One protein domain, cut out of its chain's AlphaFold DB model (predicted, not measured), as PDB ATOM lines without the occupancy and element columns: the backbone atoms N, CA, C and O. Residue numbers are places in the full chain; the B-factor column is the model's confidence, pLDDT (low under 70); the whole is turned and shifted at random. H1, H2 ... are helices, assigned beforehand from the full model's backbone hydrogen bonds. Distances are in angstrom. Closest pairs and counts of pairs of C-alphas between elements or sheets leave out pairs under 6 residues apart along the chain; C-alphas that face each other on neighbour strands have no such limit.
ATOM      1  N   TRP A 298      -4.777 -14.042  16.899       78.56
ATOM      2  CA  TRP A 298      -5.410 -12.731  17.010       78.56
ATOM      3  C   TRP A 298      -5.449 -12.190  18.453       78.56
ATOM      4  O   TRP A 298      -5.360 -10.979  18.655       78.56
ATOM      5  N   LEU A 299      -5.513 -13.058  19.473       76.38
ATOM      6  CA  LEU A 299      -5.496 -12.652  20.882       76.38
ATOM      7  C   LEU A 299      -4.109 -12.153  21.314       76.38
ATOM      8  O   LEU A 299      -4.000 -11.333  22.229       76.38
ATOM      9  N   LEU A 300      -3.036 -12.578  20.632       80.56
ATOM     10  CA  LEU A 300      -1.691 -12.057  20.882       80.56
ATOM     11  C   LEU A 300      -1.610 -10.558  20.585       80.56
ATOM     12  O   LEU A 300      -0.801  -9.879  21.215       80.56
ATOM     13  N   ALA A 301      -2.466 -10.007  19.715       80.12
ATOM     14  CA  ALA A 301      -2.544  -8.566  19.461       80.12
ATOM     15  C   ALA A 301      -2.916  -7.757  20.719       80.12
ATOM     16  O   ALA A 301      -2.488  -6.616  20.861       80.12
ATOM     17  N   PHE A 302      -3.639  -8.363  21.669       78.88
ATOM     18  CA  PHE A 302      -4.049  -7.728  22.927       78.88
ATOM     19  C   PHE A 302      -3.033  -7.898  24.065       78.88
ATOM     20  O   PHE A 302      -3.168  -7.254  25.106       78.88
ATOM     21  N   ARG A 303      -1.985  -8.719  23.885       80.19
ATOM     22  CA  ARG A 303      -0.844  -8.784  24.815       80.19
ATOM     23  C   ARG A 303       0.045  -7.556  24.625       80.19
ATOM     24  O   ARG A 303       1.089  -7.635  23.973       80.19
ATOM     25  N   VAL A 304      -0.417  -6.427  25.152       81.44
ATOM     26  CA  VAL A 304       0.277  -5.138  25.134       81.44
ATOM     27  C   VAL A 304       0.815  -4.854  26.539       81.44
ATOM     28  O   VAL A 304       0.021  -4.748  27.477       81.44
ATOM     29  N   PRO A 305       2.142  -4.737  26.721       80.31
ATOM     30  CA  PRO A 305       2.716  -4.351  28.003       80.31
ATOM     31  C   PRO A 305       2.230  -2.968  28.442       80.31
ATOM     32  O   PRO A 305       2.044  -2.074  27.618       80.31
ATOM     33  N   SER A 306       2.057  -2.759  29.747       80.12
ATOM     34  CA  SER A 306       1.641  -1.448  30.251       80.12
ATOM     35  C   SER A 306       2.709  -0.378  30.000       80.12
ATOM     36  O   SER A 306       3.907  -0.660  30.019       80.12
ATOM     37  N   GLU A 307       2.290   0.880  29.859       80.00
ATOM     38  CA  GLU A 307       3.213   2.010  29.664       80.00
ATOM     39  C   GLU A 307       4.250   2.142  30.787       80.00
ATOM     40  O   GLU A 307       5.403   2.506  30.557       80.00
ATOM     41  N   VAL A 308       3.866   1.791  32.017       78.75
ATOM     42  CA  VAL A 308       4.793   1.749  33.153       78.75
ATOM     43  C   VAL A 308       5.858   0.673  32.937       78.75
ATOM     44  O   VAL A 308       7.042   0.954  33.118       78.75
ATOM     45  N   ARG A 309       5.469  -0.534  32.501       82.12
ATOM     46  CA  ARG A 309       6.418  -1.619  32.199       82.12
ATOM     47  C   ARG A 309       7.342  -1.256  31.039       82.12
ATOM     48  O   ARG A 309       8.547  -1.432  31.177       82.12
ATOM     49  N   LYS A 310       6.819  -0.669  29.955       85.25
ATOM     50  CA  LYS A 310       7.625  -0.183  28.817       85.25
ATOM     51  C   LYS A 310       8.682   0.835  29.252       85.25
ATOM     52  O   LYS A 310       9.848   0.714  28.888       85.25
ATOM     53  N   LYS A 311       8.302   1.810  30.087       86.31
ATOM     54  CA  LYS A 311       9.238   2.804  30.649       86.31
ATOM     55  C   LYS A 311      10.315   2.160  31.521       86.31
ATOM     56  O   LYS A 311      11.478   2.540  31.424       86.31
ATOM     57  N   LEU A 312       9.937   1.209  32.374       83.88
ATOM     58  CA  LEU A 312      10.882   0.500  33.241       83.88
ATOM     59  C   LEU A 312      11.854  -0.369  32.439       83.88
ATOM     60  O   LEU A 312      13.044  -0.349  32.731       83.88
ATOM     61  N   TYR A 313      11.377  -1.048  31.397       87.25
ATOM     62  CA  TYR A 313      12.221  -1.808  30.479       87.25
ATOM     63  C   TYR A 313      13.245  -0.915  29.764       87.25
ATOM     64  O   TYR A 313      14.428  -1.246  29.746       87.25
ATOM     65  N   ARG A 314      12.832   0.259  29.254       89.25
ATOM     66  CA  ARG A 314      13.759   1.235  28.643       89.25
ATOM     67  C   ARG A 314      14.854   1.664  29.624       89.25
ATOM     68  O   ARG A 314      16.027   1.600  29.280       89.25
ATOM     69  N   LYS A 315      14.484   1.983  30.870       88.19
ATOM     70  CA  LYS A 315      15.449   2.314  31.935       88.19
ATOM     71  C   LYS A 315      16.387   1.157  32.273       88.19
ATOM     72  O   LYS A 315      17.571   1.384  32.488       88.19
ATOM     73  N   ALA A 316      15.874  -0.071  32.345       87.19
ATOM     74  CA  ALA A 316      16.695  -1.252  32.604       87.19
ATOM     75  C   ALA A 316      17.707  -1.475  31.471       87.19
ATOM     76  O   ALA A 316      18.879  -1.725  31.729       87.19
ATOM     77  N   ARG A 317      17.281  -1.295  30.217       91.06
ATOM     78  CA  ARG A 317      18.146  -1.404  29.040       91.06
ATOM     79  C   ARG A 317      19.217  -0.307  29.001       91.06
ATOM     80  O   ARG A 317      20.373  -0.602  28.725       91.06
ATOM     81  N   GLU A 318      18.860   0.933  29.329       90.69
ATOM     82  CA  GLU A 318      19.819   2.037  29.492       90.69
ATOM     83  C   GLU A 318      20.828   1.754  30.617       90.69
ATOM     84  O   GLU A 318      22.019   2.005  30.455       90.69
ATOM     85  N   ALA A 319      20.385   1.182  31.741       87.25
ATOM     86  CA  ALA A 319      21.266   0.794  32.841       87.25
ATOM     87  C   ALA A 319      22.281  -0.285  32.422       87.25
ATOM     88  O   ALA A 319      23.449  -0.205  32.797       87.25
ATOM     89  N   VAL A 320      21.866  -1.261  31.608       89.00
ATOM     90  CA  VAL A 320      22.775  -2.280  31.055       89.00
ATOM     91  C   VAL A 320      23.824  -1.648  30.141       89.00
ATOM     92  O   VAL A 320      25.000  -1.975  30.258       89.00
ATOM     93  N   GLU A 321      23.437  -0.717  29.265       88.56
ATOM     94  CA  GLU A 321      24.398  -0.076  28.354       88.56
ATOM     95  C   GLU A 321      25.326   0.921  29.056       88.56
ATOM     96  O   GLU A 321      26.496   1.019  28.709       88.56
ATOM     97  N   THR A 322      24.843   1.637  30.071       87.88
ATOM     98  CA  THR A 322      25.664   2.604  30.828       87.88
ATOM     99  C   THR A 322      26.686   1.945  31.749       87.88
ATOM    100  O   THR A 322      27.707   2.551  32.050       87.88
ATOM    101  N   THR A 323      26.432   0.711  32.184       85.00
ATOM    102  CA  THR A 323      27.356  -0.080  33.017       85.00
ATOM    103  C   THR A 323      28.290  -0.964  32.190       85.00
ATOM    104  O   THR A 323      29.168  -1.634  32.730       85.00
ATOM    105  N   LYS A 324      28.120  -0.982  30.865       81.50
ATOM    106  CA  LYS A 324      28.902  -1.809  29.950       81.50
ATOM    107  C   LYS A 324      30.323  -1.259  29.820       81.50
ATOM    108  O   LYS A 324      30.524  -0.171  29.288       81.50
ATOM    109  N   GLY A 325      31.302  -2.042  30.270       75.56
ATOM    110  CA  GLY A 325      32.724  -1.680  30.221       75.56
ATOM    111  C   GLY A 325      33.258  -0.980  31.475       75.56
ATOM    112  O   GLY A 325      34.387  -0.497  31.451       75.56
ATOM    113  N   ASP A 326      32.479  -0.920  32.561       83.81
ATOM    114  CA  ASP A 326      32.992  -0.568  33.889       83.81
ATOM    115  C   ASP A 326      33.543  -1.831  34.580       83.81
ATOM    116  O   ASP A 326      32.801  -2.607  35.181       83.81
ATOM    117  N   ASP A 327      34.856  -2.054  34.456       81.94
ATOM    118  CA  ASP A 327      35.540  -3.258  34.962       81.94
ATOM    119  C   ASP A 327      35.780  -3.248  36.486       81.94
ATOM    120  O   ASP A 327      36.322  -4.211  37.056       81.94
ATOM    121  N   THR A 328      35.360  -2.183  37.180       86.88
ATOM    122  CA  THR A 328      35.393  -2.142  38.644       86.88
ATOM    123  C   THR A 328      34.466  -3.208  39.239       86.88
ATOM    124  O   THR A 328      33.519  -3.668  38.605       86.88
ATOM    125  N   GLU A 329      34.750  -3.657  40.461       77.00
ATOM    126  CA  GLU A 329      33.906  -4.633  41.168       77.00
ATOM    127  C   GLU A 329      32.470  -4.109  41.343       77.00
ATOM    128  O   GLU A 329      31.507  -4.797  41.011       77.00
ATOM    129  N   GLU A 330      32.339  -2.838  41.723       75.69
ATOM    130  CA  GLU A 330      31.052  -2.152  41.857       75.69
ATOM    131  C   GLU A 330      30.350  -1.957  40.495       75.69
ATOM    132  O   GLU A 330      29.127  -2.069  40.392       75.69
ATOM    133  N   GLY A 331      31.113  -1.706  39.425       77.69
ATOM    134  CA  GLY A 331      30.619  -1.642  38.046       77.69
ATOM    135  C   GLY A 331      30.047  -2.975  37.562       77.69
ATOM    136  O   GLY A 331      28.934  -3.017  37.030       77.69
ATOM    137  N   ARG A 332      30.754  -4.079  37.837       78.94
ATOM    138  CA  ARG A 332      30.311  -5.446  37.525       78.94
ATOM    139  C   ARG A 332      29.050  -5.838  38.292       78.94
ATOM    140  O   ARG A 332      28.120  -6.355  37.676       78.94
ATOM    141  N   GLU A 333      28.961  -5.531  39.587       77.31
ATOM    142  CA  GLU A 333      27.739  -5.764  40.372       77.31
ATOM    143  C   GLU A 333      26.540  -4.983  39.819       77.31
ATOM    144  O   GLU A 333      25.456  -5.543  39.630       77.31
ATOM    145  N   ARG A 334      26.725  -3.695  39.498       76.00
ATOM    146  CA  ARG A 334      25.667  -2.866  38.898       76.00
ATOM    147  C   ARG A 334      25.230  -3.402  37.536       76.00
ATOM    148  O   ARG A 334      24.030  -3.393  37.252       76.00
ATOM    149  N   HIS A 335      26.168  -3.887  36.721       81.81
ATOM    150  CA  HIS A 335      25.877  -4.498  35.425       81.81
ATOM    151  C   HIS A 335      25.067  -5.795  35.578       81.81
ATOM    152  O   HIS A 335      24.031  -5.951  34.929       81.81
ATOM    153  N   CYS A 336      25.463  -6.683  36.495       78.88
ATOM    154  CA  CYS A 336      24.713  -7.898  36.827       78.88
ATOM    155  C   CYS A 336      23.288  -7.582  37.314       78.88
ATOM    156  O   CYS A 336      22.321  -8.100  36.758       78.88
ATOM    157  N   CYS A 337      23.131  -6.656  38.264       78.12
ATOM    158  CA  CYS A 337      21.817  -6.211  38.744       78.12
ATOM    159  C   CYS A 337      20.945  -5.597  37.629       78.12
ATOM    160  O   CYS A 337      19.716  -5.723  37.642       78.12
ATOM    161  N   ALA A 338      21.550  -4.897  36.664       79.94
ATOM    162  CA  ALA A 338      20.835  -4.341  35.519       79.94
ATOM    163  C   ALA A 338      20.347  -5.441  34.557       79.94
ATOM    164  O   ALA A 338      19.214  -5.355  34.074       79.94
ATOM    165  N   LEU A 339      21.152  -6.485  34.330       81.38
ATOM    166  CA  LEU A 339      20.783  -7.651  33.519       81.38
ATOM    167  C   LEU A 339      19.637  -8.455  34.150       81.38
ATOM    168  O   LEU A 339      18.660  -8.746  33.463       81.38
ATOM    169  N   GLU A 340      19.697  -8.734  35.453       77.56
ATOM    170  CA  GLU A 340      18.616  -9.421  36.181       77.56
ATOM    171  C   GLU A 340      17.301  -8.634  36.121       77.56
ATOM    172  O   GLU A 340      16.225  -9.181  35.865       77.56
ATOM    173  N   ARG A 341      17.381  -7.307  36.291       79.50
ATOM    174  CA  ARG A 341      16.219  -6.430  36.119       79.50
ATOM    175  C   ARG A 341      15.655  -6.510  34.706       79.50
ATOM    176  O   ARG A 341      14.435  -6.540  34.568       79.50
ATOM    177  N   LEU A 342      16.504  -6.534  33.677       83.44
ATOM    178  CA  LEU A 342      16.084  -6.625  32.276       83.44
ATOM    179  C   LEU A 342      15.393  -7.968  31.976       83.44
ATOM    180  O   LEU A 342      14.382  -7.996  31.273       83.44
ATOM    181  N   GLU A 343      15.879  -9.062  32.564       78.88
ATOM    182  CA  GLU A 343      15.308 -10.403  32.416       78.88
ATOM    183  C   GLU A 343      13.864 -10.507  32.954       78.88
ATOM    184  O   GLU A 343      13.039 -11.255  32.415       78.88
ATOM    185  N   GLY A 344      13.511  -9.690  33.956       75.75
ATOM    186  CA  GLY A 344      12.149  -9.556  34.494       75.75
ATOM    187  C   GLY A 344      11.126  -8.888  33.555       75.75
ATOM    188  O   GLY A 344       9.939  -8.794  33.895       75.75
ATOM    189  N   PHE A 345      11.556  -8.427  32.376       82.38
ATOM    190  CA  PHE A 345      10.725  -7.753  31.367       82.38
ATOM    191  C   PHE A 345      10.691  -8.494  30.019       82.38
ATOM    192  O   PHE A 345      10.493  -7.876  28.971       82.38
ATOM    193  N   ARG A 346      10.853  -9.824  30.022       77.81
ATOM    194  CA  ARG A 346      10.769 -10.667  28.811       77.81
ATOM    195  C   ARG A 346       9.477 -10.493  28.001       77.81
ATOM    196  O   ARG A 346       9.494 -10.682  26.794       77.81
ATOM    197  N   ASP A 347       8.376 -10.116  28.644       74.81
ATOM    198  CA  ASP A 347       7.087  -9.798  28.011       74.81
ATOM    199  C   ASP A 347       7.089  -8.481  27.214       74.81
ATOM    200  O   ASP A 347       6.203  -8.270  26.387       74.81
ATOM    201  N   VAL A 348       8.049  -7.587  27.476       83.12
ATOM    202  CA  VAL A 348       8.176  -6.270  26.828       83.12
ATOM    203  C   VAL A 348       9.133  -6.309  25.639       83.12
ATOM    204  O   VAL A 348       8.941  -5.561  24.680       83.12
ATOM    205  N   ALA A 349      10.142  -7.180  25.685       82.25
ATOM    206  CA  ALA A 349      11.131  -7.328  24.624       82.25
ATOM    207  C   ALA A 349      10.466  -7.719  23.289       82.25
ATOM    208  O   ALA A 349       9.743  -8.711  23.210       82.25
ATOM    209  N   GLY A 350      10.684  -6.921  22.239       82.00
ATOM    210  CA  GLY A 350      10.041  -7.090  20.927       82.00
ATOM    211  C   GLY A 350       8.579  -6.622  20.857       82.00
ATOM    212  O   GLY A 350       7.918  -6.812  19.839       82.00
ATOM    213  N   SER A 351       8.045  -6.039  21.933       83.56
ATOM    214  CA  SER A 351       6.703  -5.441  22.014       83.56
ATOM    215  C   SER A 351       6.746  -4.013  22.572       83.56
ATOM    216  O   SER A 351       5.743  -3.512  23.088       83.56
ATOM    217  N   GLU A 352       7.899  -3.346  22.476       86.38
ATOM    218  CA  GLU A 352       8.160  -2.032  23.070       86.38
ATOM    219  C   GLU A 352       7.195  -0.956  22.563       86.38
ATOM    220  O   GLU A 352       6.699  -0.144  23.347       86.38
ATOM    221  N   ASP A 353       6.895  -1.003  21.268       85.81
ATOM    222  CA  ASP A 353       6.052  -0.028  20.570       85.81
ATOM    223  C   ASP A 353       4.682  -0.611  20.206       85.81
ATOM    224  O   ASP A 353       3.918  -0.036  19.436       85.81
ATOM    225  N   LYS A 354       4.350  -1.778  20.766       83.69
ATOM    226  CA  LYS A 354       3.070  -2.428  20.515       83.69
ATOM    227  C   LYS A 354       1.947  -1.624  21.163       83.69
ATOM    228  O   LYS A 354       2.002  -1.305  22.354       83.69
ATOM    229  N   GLU A 355       0.913  -1.338  20.387       84.94
ATOM    230  CA  GLU A 355      -0.298  -0.658  20.841       84.94
ATOM    231  C   GLU A 355      -1.511  -1.581  20.737       84.94
ATOM    232  O   GLU A 355      -1.487  -2.603  20.046       84.94
ATOM    233  N   LEU A 356      -2.575  -1.233  21.463       81.62
ATOM    234  CA  LEU A 356      -3.831  -1.962  21.359       81.62
ATOM    235  C   LEU A 356      -4.423  -1.775  19.957       81.62
ATOM    236  O   LEU A 356      -4.393  -0.663  19.424       81.62
ATOM    237  N   PRO A 357      -5.021  -2.826  19.372       83.31
ATOM    238  CA  PRO A 357      -5.703  -2.687  18.099       83.31
ATOM    239  C   PRO A 357      -6.854  -1.666  18.209       83.31
ATOM    240  O   PRO A 357      -7.459  -1.538  19.281       83.31
ATOM    241  N   PRO A 358      -7.205  -0.950  17.124       84.88
ATOM    242  CA  PRO A 358      -8.261   0.062  17.150       84.88
ATOM    243  C   PRO A 358      -9.604  -0.523  17.592       84.88
ATOM    244  O   PRO A 358      -9.982  -1.600  17.132       84.88
ATOM    245  N   GLN A 359     -10.367   0.200  18.418       74.06
ATOM    246  CA  GLN A 359     -11.626  -0.292  19.011       74.06
ATOM    247  C   GLN A 359     -12.704  -0.722  17.991       74.06
ATOM    248  O   GLN A 359     -13.590  -1.502  18.339       74.06
ATOM    249  N   GLY A 360     -12.632  -0.247  16.741       75.62
ATOM    250  CA  GLY A 360     -13.521  -0.636  15.634       75.62
ATOM    251  C   GLY A 360     -12.991  -1.758  14.729       75.62
ATOM    252  O   GLY A 360     -13.608  -2.057  13.715       75.62
ATOM    253  N   SER A 361     -11.835  -2.345  15.047       82.19
ATOM    254  CA  SER A 361     -11.232  -3.424  14.253       82.19
ATOM    255  C   SER A 361     -11.989  -4.749  14.390       82.19
ATOM    256  O   SER A 361     -12.640  -5.008  15.407       82.19
ATOM    257  N   GLU A 362     -11.839  -5.633  13.399       79.94
ATOM    258  CA  GLU A 362     -12.367  -7.005  13.462       79.94
ATOM    259  C   GLU A 362     -11.881  -7.754  14.711       79.94
ATOM    260  O   GLU A 362     -12.651  -8.486  15.322       79.94
ATOM    261  N   LEU A 363     -10.656  -7.478  15.177       79.50
ATOM    262  CA  LEU A 363     -10.092  -8.041  16.408       79.50
ATOM    263  C   LEU A 363     -10.928  -7.696  17.650       79.50
ATOM    264  O   LEU A 363     -11.133  -8.539  18.522       79.50
ATOM    265  N   TRP A 364     -11.446  -6.467  17.740       78.56
ATOM    266  CA  TRP A 364     -12.325  -6.061  18.838       78.56
ATOM    267  C   TRP A 364     -13.725  -6.658  18.715       78.56
ATOM    268  O   TRP A 364     -14.344  -6.940  19.744       78.56
ATOM    269  N   HIS A 365     -14.217  -6.870  17.493       75.75
ATOM    270  CA  HIS A 365     -15.455  -7.615  17.258       75.75
ATOM    271  C   HIS A 365     -15.304  -9.085  17.669       75.75
ATOM    272  O   HIS A 365     -16.152  -9.589  18.406       75.75
ATOM    273  N   TRP A 366     -14.193  -9.733  17.305       76.94
ATOM    274  CA  TRP A 366     -13.856 -11.086  17.748       76.94
ATOM    275  C   TRP A 366     -13.741 -11.162  19.268       76.94
ATOM    276  O   TRP A 366     -14.394 -12.016  19.859       76.94
ATOM    277  N   SER A 367     -13.049 -10.216  19.918       69.94
ATOM    278  CA  SER A 367     -12.945 -10.178  21.387       69.94
ATOM    279  C   SER A 367     -14.292 -10.055  22.096       69.94
ATOM    280  O   SER A 367     -14.500 -10.690  23.122       69.94
ATOM    281  N   ARG A 368     -15.231  -9.282  21.534       69.06
ATOM    282  CA  ARG A 368     -16.574  -9.097  22.100       69.06
ATOM    283  C   ARG A 368     -17.472 -10.311  21.882       69.06
ATOM    284  O   ARG A 368     -18.354 -10.559  22.692       69.06
ATOM    285  N   SER A 369     -17.256 -11.046  20.791       64.19
ATOM    286  CA  SER A 369     -17.956 -12.306  20.507       64.19
ATOM    287  C   SER A 369     -17.353 -13.511  21.235       64.19
ATOM    288  O   SER A 369     -18.023 -14.531  21.396       64.19
ATOM    289  N   TRP A 370     -16.097 -13.396  21.679       61.75
ATOM    290  CA  TRP A 370     -15.402 -14.394  22.479       61.75
ATOM    291  C   TRP A 370     -15.866 -14.271  23.931       61.75
ATOM    292  O   TRP A 370     -15.189 -13.731  24.803       61.75
ATOM    293  N   ASP A 371     -17.101 -14.703  24.156       48.50
ATOM    294  CA  ASP A 371     -17.727 -14.685  25.465       48.50
ATOM    295  C   ASP A 371     -16.977 -15.632  26.416       48.50
ATOM    296  O   ASP A 371     -16.504 -16.702  26.012       48.50
ATOM    297  N   ILE A 372     -16.910 -15.272  27.700       45.41
ATOM    298  CA  ILE A 372     -16.274 -16.059  28.771       45.41
ATOM    299  C   ILE A 372     -16.812 -17.500  28.764       45.41
ATOM    300  O   ILE A 372     -16.093 -18.444  29.092       45.41
ATOM    301  N   HIS A 373     -18.042 -17.699  28.290       37.53
ATOM    302  CA  HIS A 373     -18.656 -19.004  28.089       37.53
ATOM    303  C   HIS A 373     -17.972 -19.911  27.051       37.53
ATOM    304  O   HIS A 373     -18.003 -21.119  27.256       37.53
ATOM    305  N   GLN A 374     -17.315 -19.411  25.994       41.72
ATOM    306  CA  GLN A 374     -16.555 -20.276  25.070       41.72
ATOM    307  C   GLN A 374     -15.207 -20.707  25.649       41.72
ATOM    308  O   GLN A 374     -14.840 -21.872  25.514       41.72
ATOM    309  N   ALA A 375     -14.515 -19.816  26.364       40.16
ATOM    310  CA  ALA A 375     -13.316 -20.172  27.121       40.16
ATOM    311  C   ALA A 375     -13.645 -21.209  28.205       40.16
ATOM    312  O   ALA A 375     -12.949 -22.208  28.364       40.16
TER     313      ALA A 375
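What this domain is: This is residues 298 to 375 of the 392 residues of an uncharacterized protein of Aspergillus ellipticus CBS 707.79 (UniProt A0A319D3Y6). A helical hairpin, H1 folded back on by H2, makes one end of a long rod, and a long stretch with no named element, residues 344 to 361, leads from it to the small helix H3 near the other end. Beyond H3's first residues the last part, residues 368 to 375, sticks out, with the four-residue H4 at its tip. The printed part has 78 residues with four named helices, in the order H1, H2, H3, H4, and no named strand; the class is all helix. It is extended, with a radius of gyration of the C-alphas of 18.2 A and spans of 57 by 23 by 16 A.

Where its parts are: The longest helix is H1, residues 307 to 322, 22.5 A from first to last C-alpha; it begins at C-alpha 307 at (3.213, 2.010, 29.664). H2 holds residues 329 to 343 and is 21.3 A long, from C-alpha 329 at (33.906, -4.633, 41.168) to C-alpha 343 at (15.308, -10.403, 32.416). H3 holds residues 362 to 369 and measures 10.4 A. H4 holds residues 372 to 375, measures 5.3 A and ends at C-alpha 375 at (-13.316, -20.172, 27.121).

How they stand to each other: H1 and H2 touch, with 12 pairs of C-alphas within 8 A. Their closest C-alphas are those of Val 320 and Ala 338, 5.3 A apart. H1 touches H2 with residues 313 to 320 alone. The two helices run opposite ways at a shallow tilt of 31 degrees, 12.9 A from centre to centre, and form a helical hairpin. H3 and H4 touch no helix: H3 is apart from H1, H2 and H4, and H4 is apart from H1 and H2. Every pair of O i and N i+4 is within hydrogen-bond range in H1, H2 and H3; H4 is too short for such a pair, and its one pair of O i and N i+3 is within range.

The domain as a whole: The two C-alphas farthest apart are those of Thr 328 and His 373, 57.6 A. Without the free-standing residues 368 to 375, of which 372 to 375 belong to H4, the body has 70 residues and spans 55 by 15 by 13 A. The link from H1 to H2 is short, with 6 residues, the link from H2 to H3 is long, with 18, and the link from H3 to H4 is tight, with 2. The printed part has no cut. Its mean pLDDT is 78.3; residues 367 to 375 are under 70, and H4 has a mean of 41.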